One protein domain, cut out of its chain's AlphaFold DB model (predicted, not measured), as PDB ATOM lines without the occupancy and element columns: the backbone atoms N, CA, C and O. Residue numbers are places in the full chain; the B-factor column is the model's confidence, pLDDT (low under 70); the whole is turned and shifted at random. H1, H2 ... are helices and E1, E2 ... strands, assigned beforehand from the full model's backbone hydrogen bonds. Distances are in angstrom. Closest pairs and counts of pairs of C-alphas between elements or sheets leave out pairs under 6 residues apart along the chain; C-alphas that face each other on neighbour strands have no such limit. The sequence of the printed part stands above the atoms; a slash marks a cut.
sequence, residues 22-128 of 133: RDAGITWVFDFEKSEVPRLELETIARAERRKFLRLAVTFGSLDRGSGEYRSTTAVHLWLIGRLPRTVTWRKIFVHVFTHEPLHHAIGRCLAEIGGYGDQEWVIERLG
ATOM      1  N   ARG A  22     308.406 322.324 434.971       90.12
ATOM      2  CA  ARG A  22     307.170 323.045 435.258       90.12
ATOM      3  C   ARG A  22     307.524 324.406 435.839       90.12
ATOM      4  O   ARG A  22     308.302 324.507 436.784       90.12
ATOM      5  N   ASP A  23     306.938 325.443 435.266       91.44
ATOM      6  CA  ASP A  23     307.022 326.786 435.817       91.44
ATOM      7  C   ASP A  23     306.061 326.900 437.001       91.44
ATOM      8  O   ASP A  23     304.844 326.790 436.833       91.44
ATOM      9  N   ALA A  24     306.614 327.084 438.195       93.25
ATOM     10  CA  ALA A  24     305.845 327.285 439.414       93.25
ATOM     11  C   ALA A  24     305.851 328.753 439.887       93.25
ATOM     12  O   ALA A  24     305.398 329.052 440.995       93.25
ATOM     13  N   GLY A  25     306.300 329.668 439.025       93.56
ATOM     14  CA  GLY A  25     306.137 331.105 439.161       93.56
ATOM     15  C   GLY A  25     307.183 331.810 440.021       93.56
ATOM     16  O   GLY A  25     308.192 331.243 440.458       93.56
ATOM     17  N   ILE A  26     306.902 333.097 440.241       94.81
ATOM     18  CA  ILE A  26     307.739 334.045 440.974       94.81
ATOM     19  C   ILE A  26     307.005 334.470 442.244       94.81
ATOM     20  O   ILE A  26     305.889 334.988 442.184       94.81
ATOM     21  N   THR A  27     307.651 334.292 443.391       95.50
ATOM     22  CA  THR A  27     307.227 334.894 444.658       95.50
ATOM     23  C   THR A  27     307.823 336.289 444.770       95.50
ATOM     24  O   THR A  27     309.018 336.455 444.561       95.50
ATOM     25  N   TRP A  28     307.018 337.287 445.125       94.56
ATOM     26  CA  TRP A  28     307.484 338.664 445.295       94.56
ATOM     27  C   TRP A  28     307.561 339.024 446.776       94.56
ATOM     28  O   TRP A  28     306.597 338.819 447.512       94.56
ATOM     29  N   VAL A  29     308.695 339.576 447.194       93.50
ATOM     30  CA  VAL A  29     308.942 340.082 448.549       93.50
ATOM     31  C   VAL A  29     309.345 341.549 448.440       93.50
ATOM     32  O   VAL A  29     310.068 341.923 447.522       93.50
ATOM     33  N   PHE A  30     308.851 342.393 449.344       91.88
ATOM     34  CA  PHE A  30     309.113 343.831 449.334       91.88
ATOM     35  C   PHE A  30     309.713 344.244 450.674       91.88
ATOM     36  O   PHE A  30     309.021 344.188 451.689       91.88
ATOM     37  N   ASP A  31     310.968 344.689 450.653       90.19
ATOM     38  CA  ASP A  31     311.678 345.165 451.837       90.19
ATOM     39  C   ASP A  31     311.603 346.689 451.888       90.19
ATOM     40  O   ASP A  31     312.133 347.401 451.019       90.19
ATOM     41  N   PHE A  32     310.937 347.201 452.915       88.19
ATOM     42  CA  PHE A  32     310.792 348.634 453.152       88.19
ATOM     43  C   PHE A  32     311.976 349.187 453.937       88.19
ATOM     44  O   PHE A  32     312.309 350.364 453.779       88.19
ATOM     45  N   GLU A  33     312.644 348.344 454.726       88.88
ATOM     46  CA  GLU A  33     313.807 348.704 455.523       88.88
ATOM     47  C   GLU A  33     315.001 347.781 455.253       88.88
ATOM     48  O   GLU A  33     314.878 346.587 454.997       88.88
ATOM     49  N   LYS A  34     316.217 348.326 455.366       87.81
ATOM     50  CA  LYS A  34     317.453 347.549 455.174       87.81
ATOM     51  C   LYS A  34     317.612 346.413 456.198       87.81
ATOM     52  O   LYS A  34     318.278 345.425 455.908       87.81
ATOM     53  N   SER A  35     317.052 346.579 457.394       89.50
ATOM     54  CA  SER A  35     317.043 345.609 458.500       89.50
ATOM     55  C   SER A  35     316.268 344.329 458.182       89.50
ATOM     56  O   SER A  35     316.542 343.304 458.801       89.50
ATOM     57  N   GLU A  36     315.332 344.383 457.235       86.38
ATOM     58  CA  GLU A  36     314.500 343.247 456.819       86.38
ATOM     59  C   GLU A  36     315.251 342.310 455.859       86.38
ATOM     60  O   GLU A  36     314.906 341.137 455.725       86.38
ATOM     61  N   VAL A  37     316.329 342.806 455.240       84.56
ATOM     62  CA  VAL A  37     317.062 342.103 454.188       84.56
ATOM     63  C   VAL A  37     318.072 341.109 454.785       84.56
ATOM     64  O   VAL A  37     318.944 341.503 455.573       84.56
ATOM     65  N   PRO A  38     318.049 339.828 454.373       87.50
ATOM     66  CA  PRO A  38     319.038 338.841 454.786       87.50
ATOM     67  C   PRO A  38     320.481 339.274 454.493       87.50
ATOM     68  O   PRO A  38     320.801 339.861 453.457       87.50
ATOM     69  N   ARG A  39     321.414 338.903 455.378       86.31
ATOM     70  CA  ARG A  39     322.830 339.294 455.261       86.31
ATOM     71  C   ARG A  39     323.461 338.927 453.912       86.31
ATOM     72  O   ARG A  39     324.195 339.734 453.347       86.31
ATOM     73  N   LEU A  40     323.190 337.727 453.400       80.50
ATOM     74  CA  LEU A  40     323.745 337.257 452.125       80.50
ATOM     75  C   LEU A  40     323.306 338.137 450.941       80.50
ATOM     76  O   LEU A  40     324.067 338.391 450.004       80.50
ATOM     77  N   GLU A  41     322.079 338.636 451.003       82.06
ATOM     78  CA  GLU A  41     321.522 339.523 449.995       82.06
ATOM     79  C   GLU A  41     322.122 340.929 450.105       82.06
ATOM     80  O   GLU A  41     322.584 341.483 449.106       82.06
ATOM     81  N   LEU A  42     322.290 341.450 451.324       83.81
ATOM     82  CA  LEU A  42     323.027 342.698 451.560       83.81
ATOM     83  C   LEU A  42     324.466 342.651 451.021       83.81
ATOM     84  O   LEU A  42     324.955 343.636 450.463       83.81
ATOM     85  N   GLU A  43     325.156 341.517 451.161       83.62
ATOM     86  CA  GLU A  43     326.505 341.320 450.617       83.62
ATOM     87  C   GLU A  43     326.512 341.328 449.078       83.62
ATOM     88  O   GLU A  43     327.430 341.884 448.458       83.62
ATOM     89  N   THR A  44     325.466 340.771 448.463       76.69
ATOM     90  CA  THR A  44     325.238 340.796 447.014       76.69
ATOM     91  C   THR A  44     324.999 342.219 446.507       76.69
ATOM     92  O   THR A  44     325.683 342.658 445.578       76.69
ATOM     93  N   ILE A  45     324.110 342.976 447.160       78.62
ATOM     94  CA  ILE A  45     323.836 344.388 446.846       78.62
ATOM     95  C   ILE A  45     325.120 345.211 446.970       78.62
ATOM     96  O   ILE A  45     325.503 345.911 446.036       78.62
ATOM     97  N   ALA A  46     325.851 345.073 448.079       80.38
ATOM     98  CA  ALA A  46     327.093 345.811 448.297       80.38
ATOM     99  C   ALA A  46     328.155 345.498 447.226       80.38
ATOM    100  O   ALA A  46     328.962 346.358 446.866       80.38
ATOM    101  N   ARG A  47     328.192 344.263 446.709       76.62
ATOM    102  CA  ARG A  47     329.077 343.883 445.598       76.62
ATOM    103  C   ARG A  47     328.643 344.519 444.276       76.62
ATOM    104  O   ARG A  47     329.517 344.962 443.532       76.62
ATOM    105  N   ALA A  48     327.342 344.582 444.005       72.25
ATOM    106  CA  ALA A  48     326.784 345.233 442.821       72.25
ATOM    107  C   ALA A  48     327.040 346.751 442.832       72.25
ATOM    108  O   ALA A  48     327.548 347.293 441.850       72.25
ATOM    109  N   GLU A  49     326.840 347.414 443.975       74.31
ATOM    110  CA  GLU A  49     327.111 348.849 444.139       74.31
ATOM    111  C   GLU A  49     328.573 349.205 443.841       74.31
ATOM    112  O   GLU A  49     328.848 350.194 443.160       74.31
ATOM    113  N   ARG A  50     329.535 348.377 444.279       72.81
ATOM    114  CA  ARG A  50     330.965 348.570 443.955       72.81
ATOM    115  C   ARG A  50     331.249 348.527 442.453       72.81
ATOM    116  O   ARG A  50     332.223 349.121 441.998       72.81
ATOM    117  N   ARG A  51     330.405 347.838 441.688       64.38
ATOM    118  CA  ARG A  51     330.453 347.771 440.224       64.38
ATOM    119  C   ARG A  51     329.577 348.837 439.553       64.38
ATOM    120  O   ARG A  51     329.474 348.840 438.334       64.38
ATOM    121  N   LYS A  52     329.018 349.767 440.337       64.81
ATOM    122  CA  LYS A  52     328.094 350.833 439.916       64.81
ATOM    123  C   LYS A  52     326.753 350.323 439.376       64.81
ATOM    124  O   LYS A  52     326.069 351.064 438.679       64.81
ATOM    125  N   PHE A  53     326.362 349.105 439.746       63.75
ATOM    126  CA  PHE A  53     325.020 348.588 439.497       63.75
ATOM    127  C   PHE A  53     324.146 348.863 440.717       63.75
ATOM    128  O   PHE A  53     324.488 348.470 441.836       63.75
ATOM    129  N   LEU A  54     323.022 349.547 440.515       67.38
ATOM    130  CA  LEU A  54     322.011 349.682 441.554       67.38
ATOM    131  C   LEU A  54     321.051 348.499 441.446       67.38
ATOM    132  O   LEU A  54     320.333 348.385 440.463       67.38
ATOM    133  N   ARG A  55     321.008 347.652 442.475       76.19
ATOM    134  CA  ARG A  55     320.069 346.528 442.540       76.19
ATOM    135  C   ARG A  55     318.862 346.885 443.389       76.19
ATOM    136  O   ARG A  55     318.906 346.762 444.608       76.19
ATOM    137  N   LEU A  56     317.810 347.372 442.734       84.25
ATOM    138  CA  LEU A  56     316.514 347.637 443.372       84.25
ATOM    139  C   LEU A  56     315.696 346.367 443.581       84.25
ATOM    140  O   LEU A  56     314.854 346.341 444.472       84.25
ATOM    141  N   ALA A  57     315.937 345.344 442.771       87.56
ATOM    142  CA  ALA A  57     315.361 344.030 442.944       87.56
ATOM    143  C   ALA A  57     316.407 342.956 442.633       87.56
ATOM    144  O   ALA A  57     317.418 343.229 441.975       87.56
ATOM    145  N   VAL A  58     316.199 341.765 443.190       84.81
ATOM    146  CA  VAL A  58     317.029 340.589 442.940       84.81
ATOM    147  C   VAL A  58     316.141 339.358 442.853       84.81
ATOM    148  O   VAL A  58     315.374 339.074 443.772       84.81
ATOM    149  N   THR A  59     316.287 338.596 441.771       87.31
ATOM    150  CA  THR A  59     315.622 337.304 441.599       87.31
ATOM    151  C   THR A  59     316.565 336.146 441.905       87.31
ATOM    152  O   THR A  59     317.632 336.001 441.311       87.31
ATOM    153  N   PHE A  60     316.136 335.270 442.808       85.94
ATOM    154  CA  PHE A  60     316.798 334.013 443.133       85.94
ATOM    155  C   PHE A  60     315.887 332.868 442.734       85.94
ATOM    156  O   PHE A  60     314.783 332.746 443.261       85.94
ATOM    157  N   GLY A  61     316.334 332.017 441.817       88.88
ATOM    158  CA  GLY A  61     315.565 330.845 441.425       88.88
ATOM    159  C   GLY A  61     316.249 329.533 441.754       88.88
ATOM    160  O   GLY A  61     317.474 329.444 441.842       88.88
ATOM    161  N   SER A  62     315.433 328.508 441.951       88.25
ATOM    162  CA  SER A  62     315.854 327.176 442.343       88.25
ATOM    163  C   SER A  62     315.043 326.112 441.612       88.25
ATOM    164  O   SER A  62     313.854 326.264 441.326       88.25
ATOM    165  N   LEU A  63     315.732 325.020 441.294       89.75
ATOM    166  CA  LEU A  63     315.138 323.801 440.765       89.75
ATOM    167  C   LEU A  63     314.794 322.870 441.928       89.75
ATOM    168  O   LEU A  63     315.691 322.452 442.665       89.75
ATOM    169  N   ASP A  64     313.530 322.474 442.030       88.56
ATOM    170  CA  ASP A  64     313.121 321.321 442.820       88.56
ATOM    171  C   ASP A  64     313.130 320.059 441.946       88.56
ATOM    172  O   ASP A  64     312.249 319.818 441.118       88.56
ATOM    173  N   ARG A  65     314.154 319.224 442.145       82.38
ATOM    174  CA  ARG A  65     314.328 317.966 441.405       82.38
ATOM    175  C   ARG A  65     313.277 316.910 441.759       82.38
ATOM    176  O   ARG A  65     313.076 316.005 440.958       82.38
ATOM    177  N   GLY A  66     312.650 316.995 442.935       86.50
ATOM    178  CA  GLY A  66     311.631 316.039 443.367       86.50
ATOM    179  C   GLY A  66     310.296 316.252 442.657       86.50
ATOM    180  O   GLY A  66     309.640 315.282 442.283       86.50
ATOM    181  N   SER A  67     309.917 317.511 442.431       87.31
ATOM    182  CA  SER A  67     308.676 317.888 441.737       87.31
ATOM    183  C   SER A  67     308.861 318.195 440.246       87.31
ATOM    184  O   SER A  67     307.882 318.203 439.498       87.31
ATOM    185  N   GLY A  68     310.099 318.419 439.792       88.81
ATOM    186  CA  GLY A  68     310.383 318.855 438.422       88.81
ATOM    187  C   GLY A  68     309.949 320.300 438.166       88.81
ATOM    188  O   GLY A  68     309.586 320.645 437.039       88.81
ATOM    189  N   GLU A  69     309.945 321.132 439.208       93.19
ATOM    190  CA  GLU A  69     309.504 322.523 439.152       93.19
ATOM    191  C   GLU A  69     310.674 323.496 439.273       93.19
ATOM    192  O   GLU A  69     311.610 323.297 440.052       93.19
ATOM    193  N   TYR A  70     310.581 324.594 438.531       93.19
ATOM    194  CA  TYR A  70     311.415 325.767 438.733       93.19
ATOM    195  C   TYR A  70     310.604 326.861 439.421       93.19
ATOM    196  O   TYR A  70     309.502 327.202 438.985       93.19
ATOM    197  N   ARG A  71     311.159 327.411 440.498       94.38
ATOM    198  CA  ARG A  71     310.551 328.476 441.302       94.38
ATOM    199  C   ARG A  71     311.561 329.591 441.473       94.38
ATOM    200  O   ARG A  71     312.758 329.325 441.564       94.38
ATOM    201  N   SER A  72     311.097 330.829 441.569       92.44
ATOM    202  CA  SER A  72     311.963 331.916 442.014       92.44
ATOM    203  C   SER A  72     311.294 332.828 443.023       92.44
ATOM    204  O   SER A  72     310.069 332.889 443.125       92.44
ATOM    205  N   THR A  73     312.129 333.547 443.758       92.31
ATOM    206  CA  THR A  73     311.740 334.650 444.623       92.31
ATOM    207  C   THR A  73     312.433 335.905 444.131       92.31
ATOM    208  O   THR A  73     313.653 335.911 443.979       92.31
ATOM    209  N   THR A  74     311.661 336.957 443.902       91.75
ATOM    210  CA  THR A  74     312.148 338.299 443.615       91.75
ATOM    211  C   THR A  74     311.950 339.165 444.850       91.75
ATOM    212  O   THR A  74     310.814 339.433 445.246       91.75
ATOM    213  N   ALA A  75     313.048 339.604 445.454       90.88
ATOM    214  CA  ALA A  75     313.032 340.588 446.528       90.88
ATOM    215  C   ALA A  75     313.202 341.990 445.938       90.88
ATOM    216  O   ALA A  75     314.043 342.200 445.067       90.88
ATOM    217  N   VAL A  76     312.390 342.948 446.383       90.69
ATOM    218  CA  VAL A  76     312.399 344.344 445.932       90.69
ATOM    219  C   VAL A  76     312.742 345.241 447.115       90.69
ATOM    220  O   VAL A  76     311.967 345.371 448.059       90.69
ATOM    221  N   HIS A  77     313.887 345.911 447.050       90.38
ATOM    222  CA  HIS A  77     314.436 346.729 448.129       90.38
ATOM    223  C   HIS A  77     314.015 348.195 447.980       90.38
ATOM    224  O   HIS A  77     314.749 349.039 447.455       90.38
ATOM    225  N   LEU A  78     312.818 348.527 448.458       86.12
ATOM    226  CA  LEU A  78     312.220 349.854 448.292       86.12
ATOM    227  C   LEU A  78     313.015 350.963 449.001       86.12
ATOM    228  O   LEU A  78     313.029 352.104 448.533       86.12
ATOM    229  N   TRP A  79     313.751 350.643 450.070       84.31
ATOM    230  CA  TRP A  79     314.608 351.605 450.776       84.31
ATOM    231  C   TRP A  79     315.737 352.188 449.904       84.31
ATOM    232  O   TRP A  79     316.227 353.289 450.168       84.31
ATOM    233  N   LEU A  80     316.142 351.491 448.836       83.50
ATOM    234  CA  LEU A  80     317.157 351.976 447.897       83.50
ATOM    235  C   LEU A  80     316.633 353.068 446.954       83.50
ATOM    236  O   LEU A  80     317.433 353.782 446.347       83.50
ATOM    237  N   ILE A  81     315.315 353.268 446.861       79.00
ATOM    238  CA  ILE A  81     314.709 354.260 445.960       79.00
ATOM    239  C   ILE A  81     315.125 355.687 446.326       79.00
ATOM    240  O   ILE A  81     315.324 356.518 445.439       79.00
ATOM    241  N   GLY A  82     315.365 355.965 447.611       78.62
ATOM    242  CA  GLY A  82     315.877 357.264 448.063       78.62
ATOM    243  C   GLY A  82     317.257 357.636 447.499       78.62
ATOM    244  O   GLY A  82     317.656 358.794 447.585       78.62
ATOM    245  N   ARG A  83     317.990 356.681 446.908       80.19
ATOM    246  CA  ARG A  83     319.330 356.880 446.327       80.19
ATOM    247  C   ARG A  83     319.309 357.153 444.822       80.19
ATOM    248  O   ARG A  83     320.365 357.369 444.229       80.19
ATOM    249  N   LEU A  84     318.136 357.130 444.194       77.44
ATOM    250  CA  LEU A  84     318.006 357.288 442.750       77.44
ATOM    251  C   LEU A  84     318.147 358.748 442.294       77.44
ATOM    252  O   LEU A  84     317.772 359.671 443.023       77.44
ATOM    253  N   PRO A  85     318.632 358.988 441.058       81.94
ATOM    254  CA  PRO A  85     318.616 360.318 440.466       81.94
ATOM    255  C   PRO A  85     317.197 360.892 440.423       81.94
ATOM    256  O   PRO A  85     316.246 360.202 440.060       81.94
ATOM    257  N   ARG A  86     317.059 362.198 440.687       83.38
ATOM    258  CA  ARG A  86     315.760 362.908 440.680       83.38
ATOM    259  C   ARG A  86     315.018 362.859 439.335       83.38
ATOM    260  O   ARG A  86     313.843 363.193 439.270       83.38
ATOM    261  N   THR A  87     315.704 362.472 438.262       83.88
ATOM    262  CA  THR A  87     315.159 362.306 436.906       83.88
ATOM    263  C   THR A  87     314.460 360.957 436.691       83.88
ATOM    264  O   THR A  87     313.800 360.757 435.664       83.88
ATOM    265  N   VAL A  88     314.590 360.026 437.638       81.94
ATOM    266  CA  VAL A  88     313.966 358.702 437.606       81.94
ATOM    267  C   VAL A  88     312.664 358.742 438.403       81.94
ATOM    268  O   VAL A  88     312.621 359.225 439.529       81.94
ATOM    269  N   THR A  89     311.580 358.239 437.812       83.94
ATOM    270  CA  THR A  89     310.261 358.204 438.454       83.94
ATOM    271  C   THR A  89     309.941 356.807 438.971       83.94
ATOM    272  O   THR A  89     310.350 355.812 438.373       83.94
ATOM    273  N   TRP A  90     309.116 356.727 440.017       83.56
ATOM    274  CA  TRP A  90     308.555 355.470 440.532       83.56
ATOM    275  C   TRP A  90     307.928 354.605 439.442       83.56
ATOM    276  O   TRP A  90     308.171 353.405 439.385       83.56
ATOM    277  N   ARG A  91     307.194 355.222 438.507       86.19
ATOM    278  CA  ARG A  91     306.623 354.512 437.357       86.19
ATOM    279  C   ARG A  91     307.700 353.821 436.519       86.19
ATOM    280  O   ARG A  91     307.515 352.669 436.156       86.19
ATOM    281  N   LYS A  92     308.803 354.511 436.201       84.44
ATOM    282  CA  LYS A  92     309.899 353.922 435.415       84.44
ATOM    283  C   LYS A  92     310.555 352.765 436.164       84.44
ATOM    284  O   LYS A  92     310.795 351.735 435.553       84.44
ATOM    285  N   ILE A  93     310.774 352.928 437.469       83.50
ATOM    286  CA  ILE A  93     311.357 351.893 438.332       83.50
ATOM    287  C   ILE A  93     310.481 350.647 438.343       83.50
ATOM    288  O   ILE A  93     310.968 349.568 438.044       83.50
ATOM    289  N   PHE A  94     309.189 350.788 438.647       85.06
ATOM    290  CA  PHE A  94     308.300 349.633 438.730       85.06
ATOM    291  C   PHE A  94     308.113 348.949 437.385       85.06
ATOM    292  O   PHE A  94     308.168 347.729 437.326       85.06
ATOM    293  N   VAL A  95     307.937 349.711 436.300       85.69
ATOM    294  CA  VAL A  95     307.879 349.117 434.957       85.69
ATOM    295  C   VAL A  95     309.147 348.317 434.683       85.69
ATOM    296  O   VAL A  95     309.053 347.193 434.207       85.69
ATOM    297  N   HIS A  96     310.313 348.860 435.023       83.38
ATOM    298  CA  HIS A  96     311.574 348.151 434.871       83.38
ATOM    299  C   HIS A  96     311.628 346.881 435.743       83.38
ATOM    300  O   HIS A  96     311.748 345.800 435.188       83.38
ATOM    301  N   VAL A  97     311.415 346.962 437.060       86.06
ATOM    302  CA  VAL A  97     311.450 345.796 437.971       86.06
ATOM    303  C   VAL A  97     310.477 344.697 437.526       86.06
ATOM    304  O   VAL A  97     310.857 343.539 437.390       86.06
ATOM    305  N   PHE A  98     309.228 345.052 437.219       87.56
ATOM    306  CA  PHE A  98     308.208 344.079 436.817       87.56
ATOM    307  C   PHE A  98     308.366 343.551 435.385       87.56
ATOM    308  O   PHE A  98     307.617 342.661 434.991       87.56
ATOM    309  N   THR A  99     309.318 344.065 434.604       83.31
ATOM    310  CA  THR A  99     309.664 343.510 433.283       83.31
ATOM    311  C   THR A  99     311.012 342.795 433.282       83.31
ATOM    312  O   THR A  99     311.162 341.801 432.575       83.31
ATOM    313  N   HIS A 100     311.956 343.246 434.107       83.62
ATOM    314  CA  HIS A 100     313.310 342.709 434.221       83.62
ATOM    315  C   HIS A 100     313.371 341.436 435.064       83.62
ATOM    316  O   HIS A 100     313.889 340.416 434.626       83.62
ATOM    317  N   GLU A 101     312.770 341.436 436.249       87.56
ATOM    318  CA  GLU A 101     312.856 340.285 437.155       87.56
ATOM    319  C   GLU A 101     312.174 339.009 436.602       87.56
ATOM    320  O   GLU A 101     312.703 337.908 436.781       87.56
ATOM    321  N   PRO A 102     311.071 339.095 435.826       90.69
ATOM    322  CA  PRO A 102     310.563 337.935 435.094       90.69
ATOM    323  C   PRO A 102     311.521 337.370 434.037       90.69
ATOM    324  O   PRO A 102     311.491 336.166 433.770       90.69
ATOM    325  N   LEU A 103     312.384 338.201 433.440       88.06
ATOM    326  CA  LEU A 103     313.405 337.731 432.501       88.06
ATOM    327  C   LEU A 103     314.466 336.896 433.226       88.06
ATOM    328  O   LEU A 103     314.831 335.824 432.744       88.06
ATOM    329  N   HIS A 104     314.895 337.338 434.408       87.69
ATOM    330  CA  HIS A 104     315.793 336.581 435.287       87.69
ATOM    331  C   HIS A 104     315.235 335.199 435.638       87.69
ATOM    332  O   HIS A 104     315.928 334.188 435.482       87.69
ATOM    333  N   HIS A 105     313.949 335.125 435.997       91.06
ATOM    334  CA  HIS A 105     313.262 333.846 436.196       91.06
ATOM    335  C   HIS A 105     313.324 332.958 434.943       91.06
ATOM    336  O   HIS A 105     313.706 331.789 435.029       91.06
ATOM    337  N   ALA A 106     312.976 333.501 433.772       89.62
ATOM    338  CA  ALA A 106     312.961 332.738 432.527       89.62
ATOM    339  C   ALA A 106     314.352 332.187 432.167       89.62
ATOM    340  O   ALA A 106     314.484 331.009 431.831       89.62
ATOM    341  N   ILE A 107     315.398 333.010 432.298       88.12
ATOM    342  CA  ILE A 107     316.790 332.600 432.081       88.12
ATOM    343  C   ILE A 107     317.176 331.494 433.056       88.12
ATOM    344  O   ILE A 107     317.740 330.477 432.650       88.12
ATOM    345  N   GLY A 108     316.861 331.668 434.336       89.56
ATOM    346  CA  GLY A 108     317.170 330.684 435.358       89.56
ATOM    347  C   GLY A 108     316.475 329.339 435.128       89.56
ATOM    348  O   GLY A 108     317.111 328.300 435.315       89.56
ATOM    349  N   ARG A 109     315.229 329.341 434.639       90.50
ATOM    350  CA  ARG A 109     314.525 328.116 434.232       90.50
ATOM    351  C   ARG A 109     315.225 327.439 433.061       90.50
ATOM    352  O   ARG A 109     315.505 326.248 433.139       90.50
ATOM    353  N   CYS A 110     315.560 328.191 432.013       88.25
ATOM    354  CA  CYS A 110     316.266 327.645 430.854       88.25
ATOM    355  C   CYS A 110     317.635 327.064 431.233       88.25
ATOM    356  O   CYS A 110     318.000 325.997 430.748       88.25
ATOM    357  N   LEU A 111     318.380 327.728 432.124       86.69
ATOM    358  CA  LEU A 111     319.639 327.202 432.659       86.69
ATOM    359  C   LEU A 111     319.413 325.898 433.433       86.69
ATOM    360  O   LEU A 111     320.136 324.929 433.213       86.69
ATOM    361  N   ALA A 112     318.389 325.847 434.287       87.75
ATOM    362  CA  ALA A 112     318.056 324.650 435.051       87.75
ATOM    363  C   ALA A 112     317.653 323.466 434.149       87.75
ATOM    364  O   ALA A 112     318.086 322.342 434.408       87.75
ATOM    365  N   GLU A 113     316.898 323.713 433.074       87.44
ATOM    366  CA  GLU A 113     316.495 322.697 432.085       87.44
ATOM    367  C   GLU A 113     317.697 322.046 431.390       87.44
ATOM    368  O   GLU A 113     317.693 320.840 431.151       87.44
ATOM    369  N   ILE A 114     318.754 322.814 431.113       84.94
ATOM    370  CA  ILE A 114     319.976 322.300 430.472       84.94
ATOM    371  C   ILE A 114     321.050 321.860 431.480       84.94
ATOM    372  O   ILE A 114     322.180 321.565 431.088       84.94
ATOM    373  N   GLY A 115     320.737 321.848 432.781       81.19
ATOM    374  CA  GLY A 115     321.699 321.550 433.848       81.19
ATOM    375  C   GLY A 115     322.849 322.563 433.958       81.19
ATOM    376  O   GLY A 115     323.890 322.256 434.540       81.19
ATOM    377  N   GLY A 116     322.675 323.750 433.379       75.69
ATOM    378  CA  GLY A 116     323.626 324.848 433.415       75.69
ATOM    379  C   GLY A 116     323.522 325.661 434.703       75.69
ATOM    380  O   GLY A 116     322.479 325.731 435.350       75.69
ATOM    381  N   TYR A 117     324.619 326.327 435.049       69.94
ATOM    382  CA  TYR A 117     324.674 327.314 436.123       69.94
ATOM    383  C   TYR A 117     325.301 328.588 435.564       69.94
ATOM    384  O   TYR A 117     326.257 328.523 434.792       69.94
ATOM    385  N   GLY A 118     324.774 329.747 435.947       67.19
ATOM    386  CA  GLY A 118     325.278 331.025 435.463       67.19
ATOM    387  C   GLY A 118     324.711 332.200 436.242       67.19
ATOM    388  O   GLY A 118     323.618 332.115 436.801       67.19
ATOM    389  N   ASP A 119     325.475 333.290 436.273       73.69
ATOM    390  CA  ASP A 119     324.973 334.593 436.700       73.69
ATOM    391  C   ASP A 119     323.981 335.083 435.638       73.69
ATOM    392  O   ASP A 119     324.347 335.251 434.473       73.69
ATOM    393  N   GLN A 120     322.716 335.247 436.021       75.44
ATOM    394  CA  GLN A 120     321.640 335.598 435.095       75.44
ATOM    395  C   GLN A 120     321.890 336.971 434.453       75.44
ATOM    396  O   GLN A 120     321.632 337.136 433.263       75.44
ATOM    397  N   GLU A 121     322.525 337.904 435.175       71.31
ATOM    398  CA  GLU A 121     322.933 339.205 434.625       71.31
ATOM    399  C   GLU A 121     323.953 339.060 433.499       71.31
ATOM    400  O   GLU A 121     323.838 339.690 432.453       71.31
ATOM    401  N   TRP A 122     324.933 338.174 433.669       72.50
ATOM    402  CA  TRP A 122     325.919 337.905 432.625       72.50
ATOM    403  C   TRP A 122     325.274 337.293 431.374       72.50
ATOM    404  O   TRP A 122     325.720 337.542 430.252       72.50
ATOM    405  N   VAL A 123     324.213 336.496 431.545       72.62
ATOM    406  CA  VAL A 123     323.442 335.971 430.410       72.62
ATOM    407  C   VAL A 123     322.700 337.108 429.705       72.62
ATOM    408  O   VAL A 123     322.762 337.183 428.479       72.62
ATOM    409  N   ILE A 124     322.070 338.026 430.448       71.44
ATOM    410  CA  ILE A 124     321.399 339.210 429.882       71.44
ATOM    411  C   ILE A 124     322.391 340.110 429.137       71.44
ATOM    412  O   ILE A 124     322.122 340.496 427.998       71.44
ATOM    413  N   GLU A 125     323.570 340.378 429.709       67.88
ATOM    414  CA  GLU A 125     324.630 341.158 429.054       67.88
ATOM    415  C   GLU A 125     324.985 340.597 427.668       67.88
ATOM    416  O   GLU A 125     325.278 341.357 426.742       67.88
ATOM    417  N   ARG A 126     324.921 339.270 427.502       68.56
ATOM    418  CA  ARG A 126     325.165 338.595 426.221       68.56
ATOM    419  C   ARG A 126     323.980 338.602 425.262       68.56
ATOM    420  O   ARG A 126     324.201 338.435 424.064       68.56
ATOM    421  N   LEU A 127     322.757 338.786 425.754       63.38
ATOM    422  CA  LEU A 127     321.541 338.847 424.939       63.38
ATOM    423  C   LEU A 127     321.284 340.242 424.349       63.38
ATOM    424  O   LEU A 127     320.603 340.345 423.330       63.38
ATOM    425  N   GLY A 128     321.861 341.301 424.923       51.22
ATOM    426  CA  GLY A 128     321.779 342.649 424.361       51.22
ATOM    427  C   GLY A 128     321.788 343.748 425.418       51.22
ATOM    428  O   GLY A 128     320.783 344.012 426.062       51.22
TER     429      GLY A 128
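What this domain is: This is residues 22 to 128 of the 133 residues of an uncharacterized protein of Euryarchaeota archaeon (UniProt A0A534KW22). A twisted sheet of three strands has one long helix, H3, running along one face, which gives two layers, a sheet with a helix on one of its faces. H2 continues from E3 at one end of the sheet, H1 only grazes the sheet, and H4 is set crosswise on H3. The printed part has 107 residues with four named helices and three named strands, in the order E1 H1 E2 E3 H2 H3 H4; the sheet, E1 E3 E2, is mixed, and so is the class, helices and strands. The whole is compact, with a radius of gyration of the C-alphas of 14.5 A and spans of 44 by 32 by 26 A.

How they stand to each other: Start at E1, residues 22 to 31, parallel to E3, residues 69 to 77; look for N 27 and O 72, 2.8 A apart. E2, residues 57 to 64, and E3 form an antiparallel hairpin, with N 60 and O 73 at 2.8 A. H1, residues 39 to 50, and H2, residues 78 to 83, only graze the sheet. H3, residues 90 to 113, is on it at a height over the sheet of 8.0 A; its closest C-alphas to E2 are Glu 101 and Thr 59, 6.0 A. H4, residues 120 to 127, touches H3 about perpendicular at 87 degrees, at residues 104 to 108 alone; the closest C-alphas are His 104 and Gln 120, 5.9 A. Every O i to N i+4 pair is within hydrogen-bond range in H1 and H4, 18 of 20 in H3 and 0 of 2 in H2, where 2 of 3 O i to N i+3 pairs are.

Where its parts are: Find C-alpha 22 at (307.170, 323.045, 435.258); E1 runs 28.0 A from there. E2 measures 22.8 A, E3 26.3 A and H1 16.7 A. H3 runs 34.8 A to C-alpha 113 at (316.495, 322.697, 432.085), and H4 ends at C-alpha 127, (321.541, 338.847, 424.939).

The domain as a whole: The C-alphas farthest apart, Gly 66 and Arg 86, are 47.1 A apart. The printed part has no cut and no long link. Model confidence is under 70 at residues 51 to 54, 117 to 118 and 125 to 128.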